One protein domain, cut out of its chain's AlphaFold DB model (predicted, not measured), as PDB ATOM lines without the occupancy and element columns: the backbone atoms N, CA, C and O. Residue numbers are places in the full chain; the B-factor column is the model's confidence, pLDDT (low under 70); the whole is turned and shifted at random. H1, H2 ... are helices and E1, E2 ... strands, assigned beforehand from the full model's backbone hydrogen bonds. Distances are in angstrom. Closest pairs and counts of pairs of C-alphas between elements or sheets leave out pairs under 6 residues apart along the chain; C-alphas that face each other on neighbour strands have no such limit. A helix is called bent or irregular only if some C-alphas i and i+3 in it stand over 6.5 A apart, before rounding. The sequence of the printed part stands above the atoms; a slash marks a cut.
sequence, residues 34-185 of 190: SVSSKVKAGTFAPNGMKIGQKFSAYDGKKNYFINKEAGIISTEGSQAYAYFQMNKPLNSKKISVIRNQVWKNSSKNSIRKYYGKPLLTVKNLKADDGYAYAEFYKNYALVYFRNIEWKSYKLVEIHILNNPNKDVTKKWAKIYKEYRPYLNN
ATOM      1  N   SER A  34       7.892 -42.148 -32.713       92.31
ATOM      2  CA  SER A  34       8.662 -42.901 -31.713       92.31
ATOM      3  C   SER A  34      10.160 -42.580 -31.782       92.31
ATOM      4  O   SER A  34      10.734 -42.131 -30.787       92.31
ATOM      5  N   VAL A  35      10.785 -42.711 -32.963       92.50
ATOM      6  CA  VAL A  35      12.224 -42.435 -33.139       92.50
ATOM      7  C   VAL A  35      12.532 -40.970 -32.856       92.50
ATOM      8  O   VAL A  35      13.381 -40.675 -32.016       92.50
ATOM      9  N   SER A  36      11.798 -40.040 -33.475       93.19
ATOM     10  CA  SER A  36      12.036 -38.605 -33.275       93.19
ATOM     11  C   SER A  36      11.878 -38.182 -31.810       93.19
ATOM     12  O   SER A  36      12.649 -37.354 -31.333       93.19
ATOM     13  N   SER A  37      10.934 -38.761 -31.059       93.69
ATOM     14  CA  SER A  37      10.770 -38.465 -29.628       93.69
ATOM     15  C   SER A  37      11.949 -38.962 -28.791       93.69
ATOM     16  O   SER A  37      12.452 -38.210 -27.957       93.69
ATOM     17  N   LYS A  38      12.455 -40.173 -29.057       93.44
ATOM     18  CA  LYS A  38      13.652 -40.709 -28.385       93.44
ATOM     19  C   LYS A  38      14.911 -39.908 -28.724       93.44
ATOM     20  O   LYS A  38      15.709 -39.619 -27.837       93.44
ATOM     21  N   VAL A  39      15.076 -39.493 -29.982       92.75
ATOM     22  CA  VAL A  39      16.196 -38.632 -30.406       92.75
ATOM     23  C   VAL A  39      16.121 -37.276 -29.701       92.75
ATOM     24  O   VAL A  39      17.110 -36.832 -29.121       92.75
ATOM     25  N   LYS A  40      14.938 -36.648 -29.658       90.81
ATOM     26  CA  LYS A  40      14.720 -35.388 -28.927       90.81
ATOM     27  C   LYS A  40      15.042 -35.506 -27.440       90.81
ATOM     28  O   LYS A  40      15.605 -34.578 -26.862       90.81
ATOM     29  N   ALA A  41      14.730 -36.647 -26.835       89.06
ATOM     30  CA  ALA A  41      15.057 -36.941 -25.446       89.06
ATOM     31  C   ALA A  41      16.540 -37.302 -25.217       89.06
ATOM     32  O   ALA A  41      16.965 -37.353 -24.069       89.06
ATOM     33  N   GLY A  42      17.330 -37.542 -26.271       86.94
ATOM     34  CA  GLY A  42      18.711 -38.027 -26.152       86.94
ATOM     35  C   GLY A  42      18.819 -39.488 -25.704       86.94
ATOM     36  O   GLY A  42      19.887 -39.927 -25.294       86.94
ATOM     37  N   THR A  43      17.717 -40.242 -25.760       90.19
ATOM     38  CA  THR A  43      17.621 -41.627 -25.267       90.19
ATOM     39  C   THR A  43      17.573 -42.661 -26.385       90.19
ATOM     40  O   THR A  43      17.510 -43.861 -26.119       90.19
ATOM     41  N   PHE A  44      17.581 -42.222 -27.646       91.00
ATOM     42  CA  PHE A  44      17.660 -43.139 -28.776       91.00
ATOM     43  C   PHE A  44      19.022 -43.843 -28.788       91.00
ATOM     44  O   PHE A  44      20.060 -43.196 -28.663       91.00
ATOM     45  N   ALA A  45      18.995 -45.167 -28.919       90.44
ATOM     46  CA  ALA A  45      20.168 -46.027 -28.833       90.44
ATOM     47  C   ALA A  45      20.258 -46.912 -30.087       90.44
ATOM     48  O   ALA A  45      19.832 -48.071 -30.052       90.44
ATOM     49  N   PRO A  46      20.710 -46.356 -31.222       86.88
ATOM     50  CA  PRO A  46      20.798 -47.099 -32.472       86.88
ATOM     51  C   PRO A  46      21.817 -48.225 -32.325       86.88
ATOM     52  O   PRO A  46      22.900 -48.016 -31.776       86.88
ATOM     53  N   ASN A  47      21.434 -49.422 -32.771       85.94
ATOM     54  CA  ASN A  47      22.235 -50.642 -32.652       85.94
ATOM     55  C   ASN A  47      22.787 -50.857 -31.231       85.94
ATOM     56  O   ASN A  47      23.946 -51.204 -31.057       85.94
ATOM     57  N   GLY A  48      21.994 -50.537 -30.199       88.06
ATOM     58  CA  GLY A  48      22.378 -50.720 -28.795       88.06
ATOM     59  C   GLY A  48      23.440 -49.751 -28.253       88.06
ATOM     60  O   GLY A  48      23.724 -49.767 -27.047       88.06
ATOM     61  N   MET A  49      23.994 -48.856 -29.077       90.56
ATOM     62  CA  MET A  49      24.928 -47.825 -28.620       90.56
ATOM     63  C   MET A  49      24.200 -46.767 -27.795       90.56
ATOM     64  O   MET A  49      23.184 -46.225 -28.220       90.56
ATOM     65  N   LYS A  50      24.713 -46.456 -26.603       91.62
ATOM     66  CA  LYS A  50      24.074 -45.549 -25.644       91.62
ATOM     67  C   LYS A  50      25.002 -44.400 -25.290       91.62
ATOM     68  O   LYS A  50      26.156 -44.602 -24.916       91.62
ATOM     69  N   ILE A  51      24.464 -43.187 -25.344       89.56
ATOM     70  CA  ILE A  51      25.136 -41.999 -24.820       89.56
ATOM     71  C   ILE A  51      25.453 -42.204 -23.331       89.56
ATOM     72  O   ILE A  51      24.636 -42.717 -22.572       89.56
ATOM     73  N   GLY A  52      26.655 -41.812 -22.911       88.94
ATOM     74  CA  GLY A  52      27.133 -41.924 -21.534       88.94
ATOM     75  C   GLY A  52      27.665 -43.309 -21.149       88.94
ATOM     76  O   GLY A  52      28.337 -43.421 -20.120       88.94
ATOM     77  N   GLN A  53      27.434 -44.340 -21.969       92.50
ATOM     78  CA  GLN A  53      27.984 -45.674 -21.742       92.50
ATOM     79  C   GLN A  53      29.503 -45.669 -21.962       92.50
ATOM     80  O   GLN A  53      30.010 -44.973 -22.843       92.50
ATOM     81  N   LYS A  54      30.243 -46.429 -21.147       92.62
ATOM     82  CA  LYS A  54      31.695 -46.594 -21.312       92.62
ATOM     83  C   LYS A  54      32.019 -47.415 -22.559       92.62
ATOM     84  O   LYS A  54      31.298 -48.361 -22.870       92.62
ATOM     85  N   PHE A  55      33.147 -47.113 -23.199       90.81
ATOM     86  CA  PHE A  55      33.655 -47.875 -24.345       90.81
ATOM     87  C   PHE A  55      33.871 -49.356 -24.019       90.81
ATOM     88  O   PHE A  55      33.511 -50.215 -24.818       90.81
ATOM     89  N   SER A  56      34.345 -49.659 -22.807       90.81
ATOM     90  CA  SER A  56      34.552 -51.036 -22.343       90.81
ATOM     91  C   SER A  56      33.288 -51.899 -22.361       90.81
ATOM     92  O   SER A  56      33.382 -53.117 -22.369       90.81
ATOM     93  N   ALA A  57      32.093 -51.299 -22.366       93.56
ATOM     94  CA  ALA A  57      30.840 -52.047 -22.417       93.56
ATOM     95  C   ALA A  57      30.542 -52.658 -23.796       93.56
ATOM     96  O   ALA A  57      29.563 -53.396 -23.920       93.56
ATOM     97  N   TYR A  58      31.327 -52.307 -24.815       92.44
ATOM     98  CA  TYR A  58      31.198 -52.790 -26.189       92.44
ATOM     99  C   TYR A  58      32.387 -53.653 -26.618       92.44
ATOM    100  O   TYR A  58      32.331 -54.270 -27.677       92.44
ATOM    101  N   ASP A  59      33.446 -53.710 -25.806       89.38
ATOM    102  CA  ASP A  59      34.642 -54.487 -26.116       89.38
ATOM    103  C   ASP A  59      34.310 -55.986 -26.139       89.38
ATOM    104  O   ASP A  59      33.593 -56.485 -25.269       89.38
ATOM    105  N   GLY A  60      34.762 -56.681 -27.181       86.56
ATOM    106  CA  GLY A  60      34.466 -58.100 -27.409       86.56
ATOM    107  C   GLY A  60      33.009 -58.445 -27.760       86.56
ATOM    108  O   GLY A  60      32.697 -59.624 -27.923       86.56
ATOM    109  N   LYS A  61      32.095 -57.470 -27.898       90.31
ATOM    110  CA  LYS A  61      30.711 -57.754 -28.312       90.31
ATOM    111  C   LYS A  61      30.605 -57.972 -29.817       90.31
ATOM    112  O   LYS A  61      31.125 -57.197 -30.616       90.31
ATOM    113  N   LYS A  62      29.834 -58.990 -30.203       84.44
ATOM    114  CA  LYS A  62      29.483 -59.256 -31.601       84.44
ATOM    115  C   LYS A  62      28.805 -58.022 -32.217       84.44
ATOM    116  O   LYS A  62      27.984 -57.393 -31.560       84.44
ATOM    117  N   ASN A  63      29.130 -57.709 -33.473       86.19
ATOM    118  CA  ASN A  63      28.602 -56.579 -34.265       86.19
ATOM    119  C   ASN A  63      29.159 -55.181 -33.934       86.19
ATOM    120  O   ASN A  63      28.774 -54.218 -34.601       86.19
ATOM    121  N   TYR A  64      30.069 -55.056 -32.964       90.19
ATOM    122  CA  TYR A  64      30.751 -53.796 -32.662       90.19
ATOM    123  C   TYR A  64      32.225 -53.898 -33.046       90.19
ATOM    124  O   TYR A  64      32.924 -54.827 -32.650       90.19
ATOM    125  N   PHE A  65      32.711 -52.906 -33.784       89.81
ATOM    126  CA  PHE A  65      34.124 -52.739 -34.107       89.81
ATOM    127  C   PHE A  65      34.658 -51.533 -33.342       89.81
ATOM    128  O   PHE A  65      34.053 -50.463 -33.384       89.81
ATOM    129  N   ILE A  66      35.777 -51.690 -32.633       88.06
ATOM    130  CA  ILE A  66      36.376 -50.608 -31.845       88.06
ATOM    131  C   ILE A  66      37.721 -50.228 -32.453       88.06
ATOM    132  O   ILE A  66      38.678 -50.996 -32.379       88.06
ATOM    133  N   ASN A  67      37.813 -49.014 -32.994       85.12
ATOM    134  CA  ASN A  67      39.093 -48.405 -33.324       85.12
ATOM    135  C   ASN A  67      39.628 -47.708 -32.068       85.12
ATOM    136  O   ASN A  67      39.115 -46.662 -31.650       85.12
ATOM    137  N   LYS A  68      40.640 -48.319 -31.445       80.69
ATOM    138  CA  LYS A  68      41.176 -47.852 -30.164       80.69
ATOM    139  C   LYS A  68      41.961 -46.547 -30.285       80.69
ATOM    140  O   LYS A  68      41.857 -45.705 -29.395       80.69
ATOM    141  N   GLU A  69      42.678 -46.372 -31.389       75.38
ATOM    142  CA  GLU A  69      43.497 -45.191 -31.674       75.38
ATOM    143  C   GLU A  69      42.617 -43.963 -31.916       75.38
ATOM    144  O   GLU A  69      42.775 -42.930 -31.269       75.38
ATOM    145  N   ALA A  70      41.606 -44.111 -32.773       72.75
ATOM    146  CA  ALA A  70      40.669 -43.040 -33.092       72.75
ATOM    147  C   ALA A  70      39.604 -42.823 -31.999       72.75
ATOM    148  O   ALA A  70      38.894 -41.817 -32.003       72.75
ATOM    149  N   GLY A  71      39.457 -43.765 -31.062       80.94
ATOM    150  CA  GLY A  71      38.431 -43.719 -30.023       80.94
ATOM    151  C   GLY A  71      37.012 -43.778 -30.588       80.94
ATOM    152  O   GLY A  71      36.147 -42.995 -30.180       80.94
ATOM    153  N   ILE A  72      36.785 -44.704 -31.523       86.50
ATOM    154  CA  ILE A  72      35.525 -44.881 -32.256       86.50
ATOM    155  C   ILE A  72      34.985 -46.289 -32.011       86.50
ATOM    156  O   ILE A  72      35.729 -47.264 -32.097       86.50
ATOM    157  N   ILE A  73      33.683 -46.398 -31.747       89.19
ATOM    158  CA  ILE A  73      32.930 -47.653 -31.866       89.19
ATOM    159  C   ILE A  73      32.078 -47.548 -33.125       89.19
ATOM    160  O   ILE A  73      31.411 -46.537 -33.327       89.19
ATOM    161  N   SER A  74      32.068 -48.571 -33.964       89.38
ATOM    162  CA  SER A  74      31.250 -48.609 -35.172       89.38
ATOM    163  C   SER A  74      30.453 -49.897 -35.269       89.38
ATOM    164  O   SER A  74      30.935 -50.976 -34.929       89.38
ATOM    165  N   THR A  75      29.245 -49.764 -35.789       86.69
ATOM    166  CA  THR A  75      28.398 -50.850 -36.276       86.69
ATOM    167  C   THR A  75      28.055 -50.552 -37.736       86.69
ATOM    168  O   THR A  75      28.378 -49.478 -38.253       86.69
ATOM    169  N   GLU A  76      27.297 -51.427 -38.388       80.94
ATOM    170  CA  GLU A  76      26.665 -51.081 -39.662       80.94
ATOM    171  C   GLU A  76      25.787 -49.819 -39.501       80.94
ATOM    172  O   GLU A  76      24.953 -49.731 -38.595       80.94
ATOM    173  N   GLY A  77      26.050 -48.784 -40.307       75.81
ATOM    174  CA  GLY A  77      25.277 -47.533 -40.361       75.81
ATOM    175  C   GLY A  77      25.422 -46.549 -39.184       75.81
ATOM    176  O   GLY A  77      24.867 -45.447 -39.251       75.81
ATOM    177  N   SER A  78      26.157 -46.891 -38.117       86.69
ATOM    178  CA  SER A  78      26.282 -46.042 -36.919       86.69
ATOM    179  C   SER A  78      27.692 -46.024 -36.332       86.69
ATOM    180  O   SER A  78      28.391 -47.033 -36.307       86.69
ATOM    181  N   GLN A  79      28.094 -44.873 -35.794       89.50
ATOM    182  CA  GLN A  79      29.390 -44.656 -35.151       89.50
ATOM    183  C   GLN A  79      29.212 -43.903 -33.832       89.50
ATOM    184  O   GLN A  79      28.446 -42.947 -33.760       89.50
ATOM    185  N   ALA A  80      29.935 -44.291 -32.791       89.38
ATOM    186  CA  ALA A  80      29.944 -43.639 -31.492       89.38
ATOM    187  C   ALA A  80      31.348 -43.147 -31.132       89.38
ATOM    188  O   ALA A  80      32.350 -43.813 -31.380       89.38
ATOM    189  N   TYR A  81      31.398 -41.970 -30.511       87.00
ATOM    190  CA  TYR A  81      32.626 -41.233 -30.227       87.00
ATOM    191  C   TYR A  81      32.646 -40.748 -28.778       87.00
ATOM    192  O   TYR A  81      31.604 -40.395 -28.215       87.00
ATOM    193  N   ALA A  82      33.842 -40.647 -28.200       83.12
ATOM    194  CA  ALA A  82      34.086 -40.012 -26.904       83.12
ATOM    195  C   ALA A  82      34.898 -38.720 -27.049       83.12
ATOM    196  O   ALA A  82      36.054 -38.620 -26.630       83.12
ATOM    197  N   TYR A  83      34.271 -37.704 -27.631       76.44
ATOM    198  CA  TYR A  83      34.868 -36.381 -27.738       76.44
ATOM    199  C   TYR A  83      35.084 -35.742 -26.357       76.44
ATOM    200  O   TYR A  83      34.424 -36.087 -25.370       76.44
ATOM    201  N   PHE A  84      36.032 -34.801 -26.297       69.38
ATOM    202  CA  PHE A  84      36.404 -34.030 -25.099       69.38
ATOM    203  C   PHE A  84      36.946 -34.845 -23.913       69.38
ATOM    204  O   PHE A  84      36.970 -34.361 -22.784       69.38
ATOM    205  N   GLN A  85      37.387 -36.083 -24.142       75.19
ATOM    206  CA  GLN A  85      37.913 -36.970 -23.098       75.19
ATOM    207  C   GLN A  85      39.311 -37.492 -23.456       75.19
ATOM    208  O   GLN A  85      39.610 -38.661 -23.233       75.19
ATOM    209  N   MET A  86      40.164 -36.642 -24.043       71.50
ATOM    210  CA  MET A  86      41.494 -37.045 -24.533       71.50
ATOM    211  C   MET A  86      42.404 -37.560 -23.409       71.50
ATOM    212  O   MET A  86      43.073 -38.566 -23.596       71.50
ATOM    213  N   ASN A  87      42.313 -36.969 -22.215       81.00
ATOM    214  CA  ASN A  87      43.156 -37.308 -21.060       81.00
ATOM    215  C   ASN A  87      42.715 -38.581 -20.313       81.00
ATOM    216  O   ASN A  87      43.184 -38.842 -19.208       81.00
ATOM    217  N   LYS A  88      41.754 -39.342 -20.847       81.69
ATOM    218  CA  LYS A  88      41.229 -40.553 -20.205       81.69
ATOM    219  C   LYS A  88      41.624 -41.798 -20.998       81.69
ATOM    220  O   LYS A  88      41.525 -41.768 -22.225       81.69
ATOM    221  N   PRO A  89      41.962 -42.920 -20.341       86.50
ATOM    222  CA  PRO A  89      42.124 -44.201 -21.025       86.50
ATOM    223  C   PRO A  89      40.850 -44.580 -21.783       86.50
ATOM    224  O   PRO A  89      39.751 -44.412 -21.242       86.50
ATOM    225  N   LEU A  90      40.979 -45.119 -23.000       83.00
ATOM    226  CA  LEU A  90      39.851 -45.412 -23.896       83.00
ATOM    227  C   LEU A  90      38.707 -46.156 -23.200       83.00
ATOM    228  O   LEU A  90      37.572 -45.695 -23.236       83.00
ATOM    229  N   ASN A  91      39.012 -47.247 -22.498       86.06
ATOM    230  CA  ASN A  91      38.016 -48.092 -21.831       86.06
ATOM    231  C   ASN A  91      37.189 -47.339 -20.775       86.06
ATOM    232  O   ASN A  91      36.047 -47.700 -20.493       86.06
ATOM    233  N   SER A  92      37.740 -46.260 -20.212       88.00
ATOM    234  CA  SER A  92      37.059 -45.399 -19.243       88.00
ATOM    235  C   SER A  92      36.264 -44.258 -19.887       88.00
ATOM    236  O   SER A  92      35.414 -43.656 -19.219       88.00
ATOM    237  N   LYS A  93      36.520 -43.952 -21.168       88.44
ATOM    238  CA  LYS A  93      35.828 -42.892 -21.899       88.44
ATOM    239  C   LYS A  93      34.357 -43.257 -22.065       88.44
ATOM    240  O   LYS A  93      34.004 -44.402 -22.351       88.44
ATOM    241  N   LYS A  94      33.490 -42.263 -21.887       90.38
ATOM    242  CA  LYS A  94      32.046 -42.395 -22.107       90.38
ATOM    243  C   LYS A  94      31.678 -41.891 -23.494       90.38
ATOM    244  O   LYS A  94      32.177 -40.845 -23.906       90.38
ATOM    245  N   ILE A  95      30.772 -42.578 -24.180       89.69
ATOM    246  CA  ILE A  95      30.226 -42.117 -25.457       89.69
ATOM    247  C   ILE A  95      29.567 -40.749 -25.246       89.69
ATOM    248  O   ILE A  95      28.652 -40.600 -24.436       89.69
ATOM    249  N   SER A  96      30.032 -39.738 -25.971       85.44
ATOM    250  CA  SER A  96      29.482 -38.380 -25.943       85.44
ATOM    251  C   SER A  96      28.607 -38.085 -27.157       85.44
ATOM    252  O   SER A  96      27.759 -37.196 -27.084       85.44
ATOM    253  N   VAL A  97      28.830 -38.803 -28.266       88.06
ATOM    254  CA  VAL A  97      28.091 -38.658 -29.524       88.06
ATOM    255  C   VAL A  97      27.875 -40.005 -30.177       88.06
ATOM    256  O   VAL A  97      28.783 -40.831 -30.192       88.06
ATOM    257  N   ILE A  98      26.702 -40.179 -30.774       90.50
ATOM    258  CA  ILE A  98      26.428 -41.252 -31.725       90.50
ATOM    259  C   ILE A  98      25.989 -40.618 -33.045       90.50
ATOM    260  O   ILE A  98      24.971 -39.934 -33.105       90.50
ATOM    261  N   ARG A  99      26.759 -40.842 -34.104       89.06
ATOM    262  CA  ARG A  99      26.491 -40.429 -35.481       89.06
ATOM    263  C   ARG A  99      25.820 -41.575 -36.226       89.06
ATOM    264  O   ARG A  99      26.319 -42.694 -36.223       89.06
ATOM    265  N   ASN A 100      24.701 -41.285 -36.873       88.38
ATOM    266  CA  ASN A 100      23.990 -42.222 -37.741       88.38
ATOM    267  C   ASN A 100      23.923 -41.648 -39.143       88.38
ATOM    268  O   ASN A 100      23.559 -40.479 -39.303       88.38
ATOM    269  N   GLN A 101      24.232 -42.473 -40.137       84.81
ATOM    270  CA  GLN A 101      24.014 -42.129 -41.535       84.81
ATOM    271  C   GLN A 101      22.547 -42.390 -41.905       84.81
ATOM    272  O   GLN A 101      21.953 -43.371 -41.466       84.81
ATOM    273  N   VAL A 102      21.949 -41.477 -42.672       82.69
ATOM    274  CA  VAL A 102      20.513 -41.507 -43.008       82.69
ATOM    275  C   VAL A 102      20.258 -41.389 -44.506       82.69
ATOM    276  O   VAL A 102      19.419 -42.104 -45.034       82.69
ATOM    277  N   TRP A 103      20.944 -40.471 -45.189       78.81
ATOM    278  CA  TRP A 103      20.832 -40.260 -46.640       78.81
ATOM    279  C   TRP A 103      19.396 -40.157 -47.198       78.81
ATOM    280  O   TRP A 103      19.058 -40.778 -48.203       78.81
ATOM    281  N   LYS A 104      18.554 -39.298 -46.612       81.62
ATOM    282  CA  LYS A 104      17.144 -39.137 -47.007       81.62
ATOM    283  C   LYS A 104      16.853 -37.771 -47.625       81.62
ATOM    284  O   LYS A 104      17.102 -36.732 -47.010       81.62
ATOM    285  N   ASN A 105      16.264 -37.771 -48.820       81.75
ATOM    286  CA  ASN A 105      15.744 -36.557 -49.451       81.75
ATOM    287  C   ASN A 105      14.518 -36.071 -48.671       81.75
ATOM    288  O   ASN A 105      13.557 -36.818 -48.476       81.75
ATOM    289  N   SER A 106      14.549 -34.835 -48.174       77.19
ATOM    290  CA  SER A 106      13.419 -34.274 -47.436       77.19
ATOM    291  C   SER A 106      13.477 -32.755 -47.412       77.19
ATOM    292  O   SER A 106      14.541 -32.157 -47.263       77.19
ATOM    293  N   SER A 107      12.319 -32.103 -47.498       79.12
ATOM    294  CA  SER A 107      12.276 -30.660 -47.302       79.12
ATOM    295  C   SER A 107      12.620 -30.308 -45.852       79.12
ATOM    296  O   SER A 107      12.312 -31.040 -44.905       79.12
ATOM    297  N   LYS A 108      13.193 -29.122 -45.657       80.00
ATOM    298  CA  LYS A 108      13.478 -28.595 -44.321       80.00
ATOM    299  C   LYS A 108      12.226 -28.533 -43.437       80.00
ATOM    300  O   LYS A 108      12.292 -28.829 -42.245       80.00
ATOM    301  N   ASN A 109      11.086 -28.182 -44.029       84.31
ATOM    302  CA  ASN A 109       9.803 -28.108 -43.333       84.31
ATOM    303  C   ASN A 109       9.337 -29.497 -42.882       84.31
ATOM    304  O   ASN A 109       8.921 -29.661 -41.736       84.31
ATOM    305  N   SER A 110       9.493 -30.508 -43.740       84.56
ATOM    306  CA  SER A 110       9.166 -31.899 -43.421       84.56
ATOM    307  C   SER A 110       9.989 -32.406 -42.239       84.56
ATOM    308  O   SER A 110       9.437 -32.998 -41.320       84.56
ATOM    309  N   ILE A 111      11.291 -32.116 -42.203       84.69
ATOM    310  CA  ILE A 111      12.163 -32.502 -41.084       84.69
ATOM    311  C   ILE A 111      11.745 -31.799 -39.787       84.69
ATOM    312  O   ILE A 111      11.580 -32.439 -38.744       84.69
ATOM    313  N   ARG A 112      11.511 -30.485 -39.849       89.88
ATOM    314  CA  ARG A 112      11.107 -29.679 -38.688       89.88
ATOM    315  C   ARG A 112       9.735 -30.062 -38.133       89.88
ATOM    316  O   ARG A 112       9.505 -29.861 -36.946       89.88
ATOM    317  N   LYS A 113       8.854 -30.688 -38.921       91.38
ATOM    318  CA  LYS A 113       7.597 -31.268 -38.412       91.38
ATOM    319  C   LYS A 113       7.842 -32.342 -37.340       91.38
ATOM    320  O   LYS A 113       7.077 -32.435 -36.386       91.38
ATOM    321  N   TYR A 114       8.916 -33.123 -37.462       91.38
ATOM    322  CA  TYR A 114       9.247 -34.196 -36.513       91.38
ATOM    323  C   TYR A 114      10.194 -33.736 -35.401       91.38
ATOM    324  O   TYR A 114      10.023 -34.090 -34.226       91.38
ATOM    325  N   TYR A 115      11.180 -32.921 -35.773       90.88
ATOM    326  CA  TYR A 115      12.285 -32.521 -34.905       90.88
ATOM    327  C   TYR A 115      12.151 -31.096 -34.345       90.88
ATOM    328  O   TYR A 115      12.933 -30.699 -33.495       90.88
ATOM    329  N   GLY A 116      11.145 -30.322 -34.741       91.75
ATOM    330  CA  GLY A 116      10.929 -28.967 -34.235       91.75
ATOM    331  C   GLY A 116      11.916 -27.937 -34.789       91.75
ATOM    332  O   GLY A 116      12.555 -28.142 -35.819       91.75
ATOM    333  N   LYS A 117      12.006 -26.784 -34.114       91.38
ATOM    334  CA  LYS A 117      12.870 -25.661 -34.505       91.38
ATOM    335  C   LYS A 117      14.248 -25.784 -33.834       91.38
ATOM    336  O   LYS A 117      14.296 -26.049 -32.633       91.38
ATOM    337  N   PRO A 118      15.358 -25.564 -34.561       90.31
ATOM    338  CA  PRO A 118      16.693 -25.656 -33.979       90.31
ATOM    339  C   PRO A 118      17.009 -24.489 -33.044       90.31
ATOM    340  O   PRO A 118      16.511 -23.376 -33.226       90.31
ATOM    341  N   LEU A 119      17.905 -24.741 -32.089       87.75
ATOM    342  CA  LEU A 119      18.483 -23.719 -31.212       87.75
ATOM    343  C   LEU A 119      19.545 -22.886 -31.940       87.75
ATOM    344  O   LEU A 119      19.710 -21.702 -31.657       87.75
ATOM    345  N   LEU A 120      20.276 -23.521 -32.855       85.75
ATOM    346  CA  LEU A 120      21.340 -22.909 -33.640       85.75
ATOM    347  C   LEU A 120      21.402 -23.567 -35.018       85.75
ATOM    348  O   LEU A 120      21.217 -24.775 -35.154       85.75
ATOM    349  N   THR A 121      21.700 -22.782 -36.045       86.06
ATOM    350  CA  THR A 121      21.988 -23.296 -37.384       86.06
ATOM    351  C   THR A 121      23.361 -22.814 -37.816       86.06
ATOM    352  O   THR A 121      23.595 -21.611 -37.899       86.06
ATOM    353  N   VAL A 122      24.241 -23.753 -38.143       81.62
ATOM    354  CA  VAL A 122      25.500 -23.491 -38.836       81.62
ATOM    355  C   VAL A 122      25.261 -23.714 -40.326       81.62
ATOM    356  O   VAL A 122      24.707 -24.740 -40.726       81.62
ATOM    357  N   LYS A 123      25.624 -22.726 -41.141       80.75
ATOM    358  CA  LYS A 123      25.424 -22.720 -42.596       80.75
ATOM    359  C   LYS A 123      26.772 -22.746 -43.315       80.75
ATOM    360  O   LYS A 123      27.790 -22.440 -42.700       80.75
ATOM    361  N   ASN A 124      26.729 -23.030 -44.616       70.81
ATOM    362  CA  ASN A 124      27.860 -22.914 -45.542       70.81
ATOM    363  C   ASN A 124      29.103 -23.697 -45.096       70.81
ATOM    364  O   ASN A 124      30.230 -23.246 -45.265       70.81
ATOM    365  N   LEU A 125      28.894 -24.873 -44.508       70.00
ATOM    366  CA  LEU A 125      29.984 -25.803 -44.250       70.00
ATOM    367  C   LEU A 125      30.408 -26.393 -45.596       70.00
ATOM    368  O   LEU A 125      29.552 -26.907 -46.315       70.00
ATOM    369  N   LYS A 126      31.691 -26.295 -45.951       64.25
ATOM    370  CA  LYS A 126      32.199 -26.851 -47.209       64.25
ATOM    371  C   LYS A 126      31.950 -28.364 -47.239       64.25
ATOM    372  O   LYS A 126      32.178 -29.051 -46.241       64.25
ATOM    373  N   ALA A 127      31.435 -28.847 -48.359       65.06
ATOM    374  CA  ALA A 127      31.225 -30.251 -48.673       65.06
ATOM    375  C   ALA A 127      31.712 -30.509 -50.100       65.06
ATOM    376  O   ALA A 127      31.816 -29.552 -50.867       65.06
ATOM    377  N   ASP A 128      31.977 -31.770 -50.434       60.59
ATOM    378  CA  ASP A 128      32.587 -32.145 -51.716       60.59
ATOM    379  C   ASP A 128      31.778 -31.601 -52.914       60.59
ATOM    380  O   ASP A 128      32.347 -30.925 -53.763       60.59
ATOM    381  N   ASP A 129      30.440 -31.713 -52.869       60.75
ATOM    382  CA  ASP A 129      29.537 -31.272 -53.953       60.75
ATOM    383  C   ASP A 129      28.593 -30.113 -53.560       60.75
ATOM    384  O   ASP A 129      27.474 -29.978 -54.066       60.75
ATOM    385  N   GLY A 130      28.989 -29.271 -52.598       66.44
ATOM    386  CA  GLY A 130      28.239 -28.053 -52.275       66.44
ATOM    387  C   GLY A 130      28.349 -27.592 -50.827       66.44
ATOM    388  O   GLY A 130      29.431 -27.529 -50.244       66.44
ATOM    389  N   TYR A 131      27.207 -27.222 -50.237       68.56
ATOM    390  CA  TYR A 131      27.160 -26.705 -48.871       68.56
ATOM    391  C   TYR A 131      26.399 -27.628 -47.947       68.56
ATOM    392  O   TYR A 131      25.269 -28.048 -48.212       68.56
ATOM    393  N   ALA A 132      26.989 -27.843 -46.786       75.75
ATOM    394  CA  ALA A 132      26.344 -28.508 -45.693       75.75
ATOM    395  C   ALA A 132      25.855 -27.531 -44.627       75.75
ATOM    396  O   ALA A 132      26.365 -26.425 -44.425       75.75
ATOM    397  N   TYR A 133      24.827 -27.980 -43.929       83.69
ATOM    398  CA  TYR A 133      24.157 -27.270 -42.861       83.69
ATOM    399  C   TYR A 133      24.116 -28.193 -41.655       83.69
ATOM    400  O   TYR A 133      23.882 -29.392 -41.801       83.69
ATOM    401  N   ALA A 134      24.318 -27.633 -40.471       85.75
ATOM    402  CA  ALA A 134      24.115 -28.345 -39.221       85.75
ATOM    403  C   ALA A 134      23.107 -27.572 -38.376       85.75
ATOM    404  O   ALA A 134      23.316 -26.406 -38.033       85.75
ATOM    405  N   GLU A 135      21.988 -28.210 -38.067       88.94
ATOM    406  CA  GLU A 135      20.998 -27.692 -37.137       88.94
ATOM    407  C   GLU A 135      21.172 -28.371 -35.789       88.94
ATOM    408  O   GLU A 135      21.035 -29.586 -35.672       88.94
ATOM    409  N   PHE A 136      21.465 -27.575 -34.768       87.56
ATOM    410  CA  PHE A 136      21.698 -28.060 -33.423       87.56
ATOM    411  C   PHE A 136      20.474 -27.853 -32.537       87.56
ATOM    412  O   PHE A 136      19.846 -26.789 -32.524       87.56
ATOM    413  N   TYR A 137      20.187 -28.880 -31.751       88.94
ATOM    414  CA  TYR A 137      19.118 -28.956 -30.769       88.94
ATOM    415  C   TYR A 137      19.721 -29.315 -29.409       88.94
ATOM    416  O   TYR A 137      20.936 -29.490 -29.287       88.94
ATOM    417  N   LYS A 138      18.875 -29.428 -28.375       84.50
ATOM    418  CA  LYS A 138      19.351 -29.752 -27.027       84.50
ATOM    419  C   LYS A 138      20.109 -31.078 -27.013       84.50
ATOM    420  O   LYS A 138      21.263 -31.064 -26.656       84.50
ATOM    421  N   ASN A 139      19.525 -32.184 -27.473       88.94
ATOM    422  CA  ASN A 139      20.147 -33.515 -27.342       88.94
ATOM    423  C   ASN A 139      20.619 -34.134 -28.665       88.94
ATOM    424  O   ASN A 139      20.964 -35.311 -28.715       88.94
ATOM    425  N   TYR A 140      20.577 -33.382 -29.761       91.00
ATOM    426  CA  TYR A 140      20.923 -33.905 -31.076       91.00
ATOM    427  C   TYR A 140      21.307 -32.788 -32.042       91.00
ATOM    428  O   TYR A 140      21.022 -31.611 -31.812       91.00
ATOM    429  N   ALA A 141      21.939 -33.169 -33.143       90.19
ATOM    430  CA  ALA A 141      22.138 -32.322 -34.303       90.19
ATOM    431  C   ALA A 141      21.691 -33.056 -35.565       90.19
ATOM    432  O   ALA A 141      21.772 -34.281 -35.660       90.19
ATOM    433  N   LEU A 142      21.203 -32.289 -36.529       90.88
ATOM    434  CA  LEU A 142      20.802 -32.772 -37.838       90.88
ATOM    435  C   LEU A 142      21.726 -32.149 -38.876       90.88
ATOM    436  O   LEU A 142      21.915 -30.929 -38.890       90.88
ATOM    437  N   VAL A 143      22.297 -32.984 -39.735       86.94
ATOM    438  CA  VAL A 143      23.236 -32.558 -40.768       86.94
ATOM    439  C   VAL A 143      22.601 -32.751 -42.130       86.94
ATOM    440  O   VAL A 143      22.142 -33.843 -42.471       86.94
ATOM    441  N   TYR A 144      22.630 -31.696 -42.934       85.44
ATOM    442  CA  TYR A 144      22.058 -31.693 -44.271       85.44
ATOM    443  C   TYR A 144      23.094 -31.285 -45.301       85.44
ATOM    444  O   TYR A 144      23.897 -30.392 -45.030       85.44
ATOM    445  N   PHE A 145      23.008 -31.856 -46.497       82.12
ATOM    446  CA  PHE A 145      23.552 -31.229 -47.695       82.12
ATOM    447  C   PHE A 145      22.444 -30.483 -48.418       82.12
ATOM    448  O   PHE A 145      21.306 -30.951 -48.496       82.12
ATOM    449  N   ARG A 146      22.787 -29.313 -48.945       73.38
ATOM    450  CA  ARG A 146      21.985 -28.643 -49.953       73.38
ATOM    451  C   ARG A 146      22.687 -28.858 -51.279       73.38
ATOM    452  O   ARG A 146      23.766 -28.308 -51.486       73.38
ATOM    453  N   ASN A 147      22.065 -29.644 -52.147       65.94
ATOM    454  CA  ASN A 147      22.517 -29.725 -53.525       65.94
ATOM    455  C   ASN A 147      22.246 -28.364 -54.198       65.94
ATOM    456  O   ASN A 147      21.168 -27.778 -54.020       65.94
ATOM    457  N   ILE A 148      23.258 -27.834 -54.888       61.28
ATOM    458  CA  ILE A 148      23.229 -26.504 -55.508       61.28
ATOM    459  C   ILE A 148      22.251 -26.471 -56.692       61.28
ATOM    460  O   ILE A 148      21.502 -25.503 -56.816       61.28
ATOM    461  N   GLU A 149      22.187 -27.540 -57.484       58.38
ATOM    462  CA  GLU A 149      21.366 -27.642 -58.696       58.38
ATOM    463  C   GLU A 149      19.869 -27.748 -58.371       58.38
ATOM    464  O   GLU A 149      19.049 -27.011 -58.913       58.38
ATOM    465  N   TRP A 150      19.495 -28.605 -57.418       56.44
ATOM    466  CA  TRP A 150      18.086 -28.974 -57.199       56.44
ATOM    467  C   TRP A 150      17.406 -28.218 -56.050       56.44
ATOM    468  O   TRP A 150      16.245 -28.476 -55.733       56.44
ATOM    469  N   LYS A 151      18.134 -27.320 -55.363       64.38
ATOM    470  CA  LYS A 151      17.701 -26.589 -54.146       64.38
ATOM    471  C   LYS A 151      17.074 -27.484 -53.057       64.38
ATOM    472  O   LYS A 151      16.444 -26.975 -52.127       64.38
ATOM    473  N   SER A 152      17.268 -28.796 -53.137       68.25
ATOM    474  CA  SER A 152      16.718 -29.786 -52.224       68.25
ATOM    475  C   SER A 152      17.677 -30.011 -51.057       68.25
ATOM    476  O   SER A 152      18.899 -29.880 -51.179       68.25
ATOM    477  N   TYR A 153      17.107 -30.300 -49.888       76.00
ATOM    478  CA  TYR A 153      17.880 -30.685 -48.715       76.00
ATOM    479  C   TYR A 153      17.902 -32.210 -48.626       76.00
ATOM    480  O   TYR A 153      16.868 -32.876 -48.723       76.00
ATOM    481  N   LYS A 154      19.089 -32.764 -48.406       81.94
ATOM    482  CA  LYS A 154      19.283 -34.177 -48.095       81.94
ATOM    483  C   LYS A 154      19.745 -34.278 -46.653       81.94
ATOM    484  O   LYS A 154      20.814 -33.771 -46.321       81.94
ATOM    485  N   LEU A 155      18.935 -34.886 -45.789       85.25
ATOM    486  CA  LEU A 155      19.356 -35.238 -44.435       85.25
ATOM    487  C   LEU A 155      20.350 -36.387 -44.553       85.25
ATOM    488  O   LEU A 155      19.977 -37.491 -44.945       85.25
ATOM    489  N   VAL A 156      21.607 -36.115 -44.236       84.75
ATOM    490  CA  VAL A 156      22.674 -37.110 -44.359       84.75
ATOM    491  C   VAL A 156      22.990 -37.773 -43.042       84.75
ATOM    492  O   VAL A 156      23.236 -38.975 -43.032       84.75
ATOM    493  N   GLU A 157      22.928 -37.032 -41.938       87.06
ATOM    494  CA  GLU A 157      23.293 -37.570 -40.635       87.06
ATOM    495  C   GLU A 157      22.418 -37.027 -39.518       87.06
ATOM    496  O   GLU A 157      21.987 -35.868 -39.527       87.06
ATOM    497  N   ILE A 158      22.233 -37.871 -38.508       90.00
ATOM    498  CA  ILE A 158      21.692 -37.491 -37.210       90.00
ATOM    499  C   ILE A 158      22.743 -37.808 -36.158       90.00
ATOM    500  O   ILE A 158      23.253 -38.926 -36.076       90.00
ATOM    501  N   HIS A 159      23.081 -36.803 -35.361       90.12
ATOM    502  CA  HIS A 159      23.993 -36.940 -34.236       90.12
ATOM    503  C   HIS A 159      23.171 -36.895 -32.965       90.12
ATOM    504  O   HIS A 159      22.509 -35.899 -32.697       90.12
ATOM    505  N   ILE A 160      23.221 -37.951 -32.174       90.75
ATOM    506  CA  ILE A 160      22.664 -37.985 -30.827       90.75
ATOM    507  C   ILE A 160      23.783 -37.515 -29.910       90.75
ATOM    508  O   ILE A 160      24.900 -38.022 -29.996       90.75
ATOM    509  N   LEU A 161      23.513 -36.514 -29.084       86.25
ATOM    510  CA  LEU A 161      24.523 -35.806 -28.308       86.25
ATOM    511  C   LEU A 161      24.231 -35.938 -26.818       86.25
ATOM    512  O   LEU A 161      23.081 -35.854 -26.388       86.25
ATOM    513  N   ASN A 162      25.289 -36.005 -26.016       72.12
ATOM    514  CA  ASN A 162      25.202 -35.695 -24.595       72.12
ATOM    515  C   ASN A 162      25.327 -34.178 -24.380       72.12
ATOM    516  O   ASN A 162      26.403 -33.687 -24.039       72.12
ATOM    517  N   ASN A 163      24.266 -33.415 -24.654       66.69
ATOM    518  CA  ASN A 163      24.288 -31.955 -24.518       66.69
ATOM    519  C   ASN A 163      23.340 -31.491 -23.400       66.69
ATOM    520  O   ASN A 163      22.138 -31.333 -23.619       66.69
ATOM    521  N   PRO A 164      23.855 -31.200 -22.196       56.72
ATOM    522  CA  PRO A 164      23.005 -30.723 -21.112       56.72
ATOM    523  C   PRO A 164      22.550 -29.266 -21.310       56.72
ATOM    524  O   PRO A 164      21.490 -28.895 -20.801       56.72
ATOM    525  N   ASN A 165      23.303 -28.430 -22.046       62.16
ATOM    526  CA  ASN A 165      22.997 -27.002 -22.194       62.16
ATOM    527  C   ASN A 165      23.499 -26.360 -23.511       62.16
ATOM    528  O   ASN A 165      24.239 -26.958 -24.295       62.16
ATOM    529  N   LYS A 166      23.087 -25.100 -23.721       65.69
ATOM    530  CA  LYS A 166      23.344 -24.280 -24.919       65.69
ATOM    531  C   LYS A 166      24.834 -24.019 -25.186       65.69
ATOM    532  O   LYS A 166      25.216 -23.870 -26.345       65.69
ATOM    533  N   ASP A 167      25.679 -23.974 -24.161       68.56
ATOM    534  CA  ASP A 167      27.111 -23.699 -24.337       68.56
ATOM    535  C   ASP A 167      27.866 -24.919 -24.854       68.56
ATOM    536  O   ASP A 167      28.727 -24.787 -25.726       68.56
ATOM    537  N   VAL A 168      27.486 -26.122 -24.415       65.00
ATOM    538  CA  VAL A 168      28.017 -27.358 -25.005       65.00
ATOM    539  C   VAL A 168      27.546 -27.485 -26.461       65.00
ATOM    540  O   VAL A 168      28.343 -27.831 -27.333       65.00
ATOM    541  N   THR A 169      26.320 -27.055 -26.787       66.19
ATOM    542  CA  THR A 169      25.855 -26.938 -28.181       66.19
ATOM    543  C   THR A 169      26.712 -25.985 -29.023       66.19
ATOM    544  O   THR A 169      27.040 -26.312 -30.162       66.19
ATOM    545  N   LYS A 170      27.131 -24.834 -28.480       70.00
ATOM    546  CA  LYS A 170      28.055 -23.917 -29.172       70.00
ATOM    547  C   LYS A 170      29.441 -24.534 -29.370       70.00
ATOM    548  O   LYS A 170      30.005 -24.384 -30.450       70.00
ATOM    549  N   LYS A 171      29.977 -25.247 -28.371       69.88
ATOM    550  CA  LYS A 171      31.254 -25.978 -28.499       69.88
ATOM    551  C   LYS A 171      31.181 -27.021 -29.611       69.88
ATOM    552  O   LYS A 171      32.075 -27.077 -30.447       69.88
ATOM    553  N   TRP A 172      30.086 -27.775 -29.674       69.44
ATOM    554  CA  TRP A 172      29.818 -28.709 -30.765       69.44
ATOM    555  C   TRP A 172      29.735 -28.028 -32.123       69.44
ATOM    556  O   TRP A 172      30.350 -28.500 -33.069       69.44
ATOM    557  N   ALA A 173      29.021 -26.909 -32.223       70.31
ATOM    558  CA  ALA A 173      28.936 -26.144 -33.459       70.31
ATOM    559  C   ALA A 173      30.306 -25.617 -33.917       70.31
ATOM    560  O   ALA A 173      30.599 -25.658 -35.111       70.31
ATOM    561  N   LYS A 174      31.151 -25.173 -32.975       72.06
ATOM    562  CA  LYS A 174      32.531 -24.751 -33.241       72.06
ATOM    563  C   LYS A 174      33.373 -25.919 -33.762       72.06
ATOM    564  O   LYS A 174      33.898 -25.820 -34.866       72.06
ATOM    565  N   ILE A 175      33.395 -27.047 -33.047       66.62
ATOM    566  CA  ILE A 175      34.109 -28.257 -33.487       66.62
ATOM    567  C   ILE A 175      33.618 -28.718 -34.850       66.62
ATOM    568  O   ILE A 175      34.407 -29.031 -35.727       66.62
ATOM    569  N   TYR A 176      32.310 -28.756 -35.058       66.00
ATOM    570  CA  TYR A 176      31.763 -29.242 -36.313       66.00
ATOM    571  C   TYR A 176      32.140 -28.337 -37.494       66.00
ATOM    572  O   TYR A 176      32.331 -28.821 -38.604       66.00
ATOM    573  N   LYS A 177      32.292 -27.028 -37.263       66.62
ATOM    574  CA  LYS A 177      32.793 -26.087 -38.269       66.62
ATOM    575  C   LYS A 177      34.289 -26.276 -38.547       66.62
ATOM    576  O   LYS A 177      34.686 -26.195 -39.703       66.62
ATOM    577  N   GLU A 178      35.087 -26.523 -37.512       62.25
ATOM    578  CA  GLU A 178      36.550 -26.646 -37.602       62.25
ATOM    579  C   GLU A 178      37.003 -28.015 -38.132       62.25
ATOM    580  O   GLU A 178      37.916 -28.089 -38.946       62.25
ATOM    581  N   TYR A 179      36.337 -29.102 -37.728       55.12
ATOM    582  CA  TYR A 179      36.836 -30.468 -37.920       55.12
ATOM    583  C   TYR A 179      36.114 -31.282 -38.998       55.12
ATOM    584  O   TYR A 179      36.602 -32.342 -39.386       55.12
ATOM    585  N   ARG A 180      34.975 -30.822 -39.533       56.00
ATOM    586  CA  ARG A 180      34.262 -31.557 -40.595       56.00
ATOM    587  C   ARG A 180      35.111 -31.864 -41.841       56.00
ATOM    588  O   ARG A 180      34.975 -32.986 -42.326       56.00
ATOM    589  N   PRO A 181      35.992 -30.971 -42.334       46.75
ATOM    590  CA  PRO A 181      36.870 -31.296 -43.462       46.75
ATOM    591  C   PRO A 181      37.755 -32.529 -43.212       46.75
ATOM    592  O   PRO A 181      38.130 -33.219 -44.152       46.75
ATOM    593  N   TYR A 182      38.038 -32.841 -41.944       40.66
ATOM    594  CA  TYR A 182      38.874 -33.971 -41.532       40.66
ATOM    595  C   TYR A 182      38.056 -35.226 -41.192       40.66
ATOM    596  O   TYR A 182      38.568 -36.332 -41.289       40.66
ATOM    597  N   LEU A 183      36.769 -35.088 -40.848       42.88
ATOM    598  CA  LEU A 183      35.880 -36.227 -40.560       42.88
ATOM    599  C   LEU A 183      35.450 -37.003 -41.816       42.88
ATOM    600  O   LEU A 183      35.056 -38.163 -41.701       42.88
ATOM    601  N   ASN A 184      35.533 -36.382 -42.995       40.28
ATOM    602  CA  ASN A 184      35.346 -37.056 -44.285       40.28
ATOM    603  C   ASN A 184      36.627 -37.728 -44.795       40.28
ATOM    604  O   ASN A 184      36.573 -38.491 -45.754       40.28
ATOM    605  N   ASN A 185      37.769 -37.459 -44.163       34.22
ATOM    606  CA  ASN A 185      39.059 -37.947 -44.604       34.22
ATOM    607  C   ASN A 185      39.553 -38.982 -43.588       34.22
ATOM    608  O   ASN A 185      40.287 -38.669 -42.654       34.22
TER     609      ASN A 185
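Overview. This is residues 34 to 185 of the 190 residues of an uncharacterized protein of Macrococcus epidermidis (UniProt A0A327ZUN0). The domain is one long, strongly twisted and curled sheet of eight antiparallel strands, with the helix H3 packed along one face, over E6, and the short helix H1 on the opposite face, over E8. The long strands E4, E8, E7, E6 and E5 make most of the sheet; the short strands E1, E2 and E3 continue it at one end, where residues 53 to 60 and 86 to 93 of two long links also lie, and H2 sits beside H1 and only grazes the sheet. The printed part has 152 residues, with three named helices and eight named strands in the chain order H1 E1 E2 E3 E4 H2 E5 E6 E7 E8 H3, and the class is mixed, helices and strands. The sheet's order is E1 E2 E3 E4 E8 E7 E6 E5. The whole is compact, with a radius of gyration of the C-alphas of 15.3 A and spans of 45 by 33 by 32 A.

Along the chain. H1 is residues 34 to 41, beginning at C-alpha 34 (8.662, -42.901, -31.713). E1 is residues 65 to 67, E2 residues 72 to 75 and E3 residues 78 to 81. E4, residues 97 to 105, is 23.5 A long and begins at C-alpha 97 (28.091, -38.658, -29.524). H2 is residues 108 to 115. E5, residues 120 to 127, is 19.4 A long and bends by 55 degrees at residue 124. E6, residues 130 to 136, is 20.0 A long, and E7, residues 140 to 147, is 22.9 A long. E8, residues 153 to 161, is 22.1 A long and bends by 56 degrees at residue 156. H3, residues 166 to 183, is 23.3 A long and ends at C-alpha 183 (35.880, -36.227, -40.560). H3 has a kink of 46 degrees near residue 177 and is irregular, with C-alphas 178 and 181 7.5 A apart.

Arrangement. E1 E2 E3 E4 and E5 E6 E7 E8 are two meanders, each strand the antiparallel neighbour of the one before. In the hairpin of E1 and E2, N 65 and O 74 are 2.9 A apart, within hydrogen-bond range. In the hairpin of E2 and E3, N 80 and O 73 are 2.7 A apart, and in that of E3 and E4, N 99 and O 79 are 2.7 A apart. E4, of the one meander, and E8, of the other, are neighbours, antiparallel with 163 degrees between their N-to-C directions, and N 98 and O 160 are 2.9 A apart, within hydrogen-bond range. In the hairpin of E7 and E8, N 141 and O 159 are 2.8 A apart; in that of E6 and E7, N 135 and O 142 are 2.8 A apart; in that of E5 and E6, N 122 and O 134 are 2.8 A apart. E1 and E5 are the edge strands, and they are apart. From edge to edge the strands' lines turn by 98 degrees. H3 is on the sheet at a height of 8.2 A, over E6 and along the strands, at 25 degrees to E6 on the local plane. The closest C-alphas of H3 and E5 are those of Lys 177 and Leu 125, 6.6 A apart. H1 is on the opposite face at a height of 10.6 A, over E8 and slantwise to the strands, at 46 degrees to E8 on the local plane. H1 and H2 only just touch, with 3 pairs of C-alphas within 8 A, the closest being Ser 36 and Tyr 114 at 6.1 A. Every O i to N i+4 pair is within hydrogen-bond range in H1, against 3 of 4 in H2 and 12 of 14 in H3.

Size, cuts and confidence. The two C-alphas farthest apart are those of Pro 89 and Glu 149, 46.1 A. The printed part has no cut. The links H1 to E1 and E3 to E4 are long, with 23 and 15 residues. The mean pLDDT of the printed part is 80.2; 33 residues are under 70, among them 126 to 131, 147 to 152 and 175 to 185.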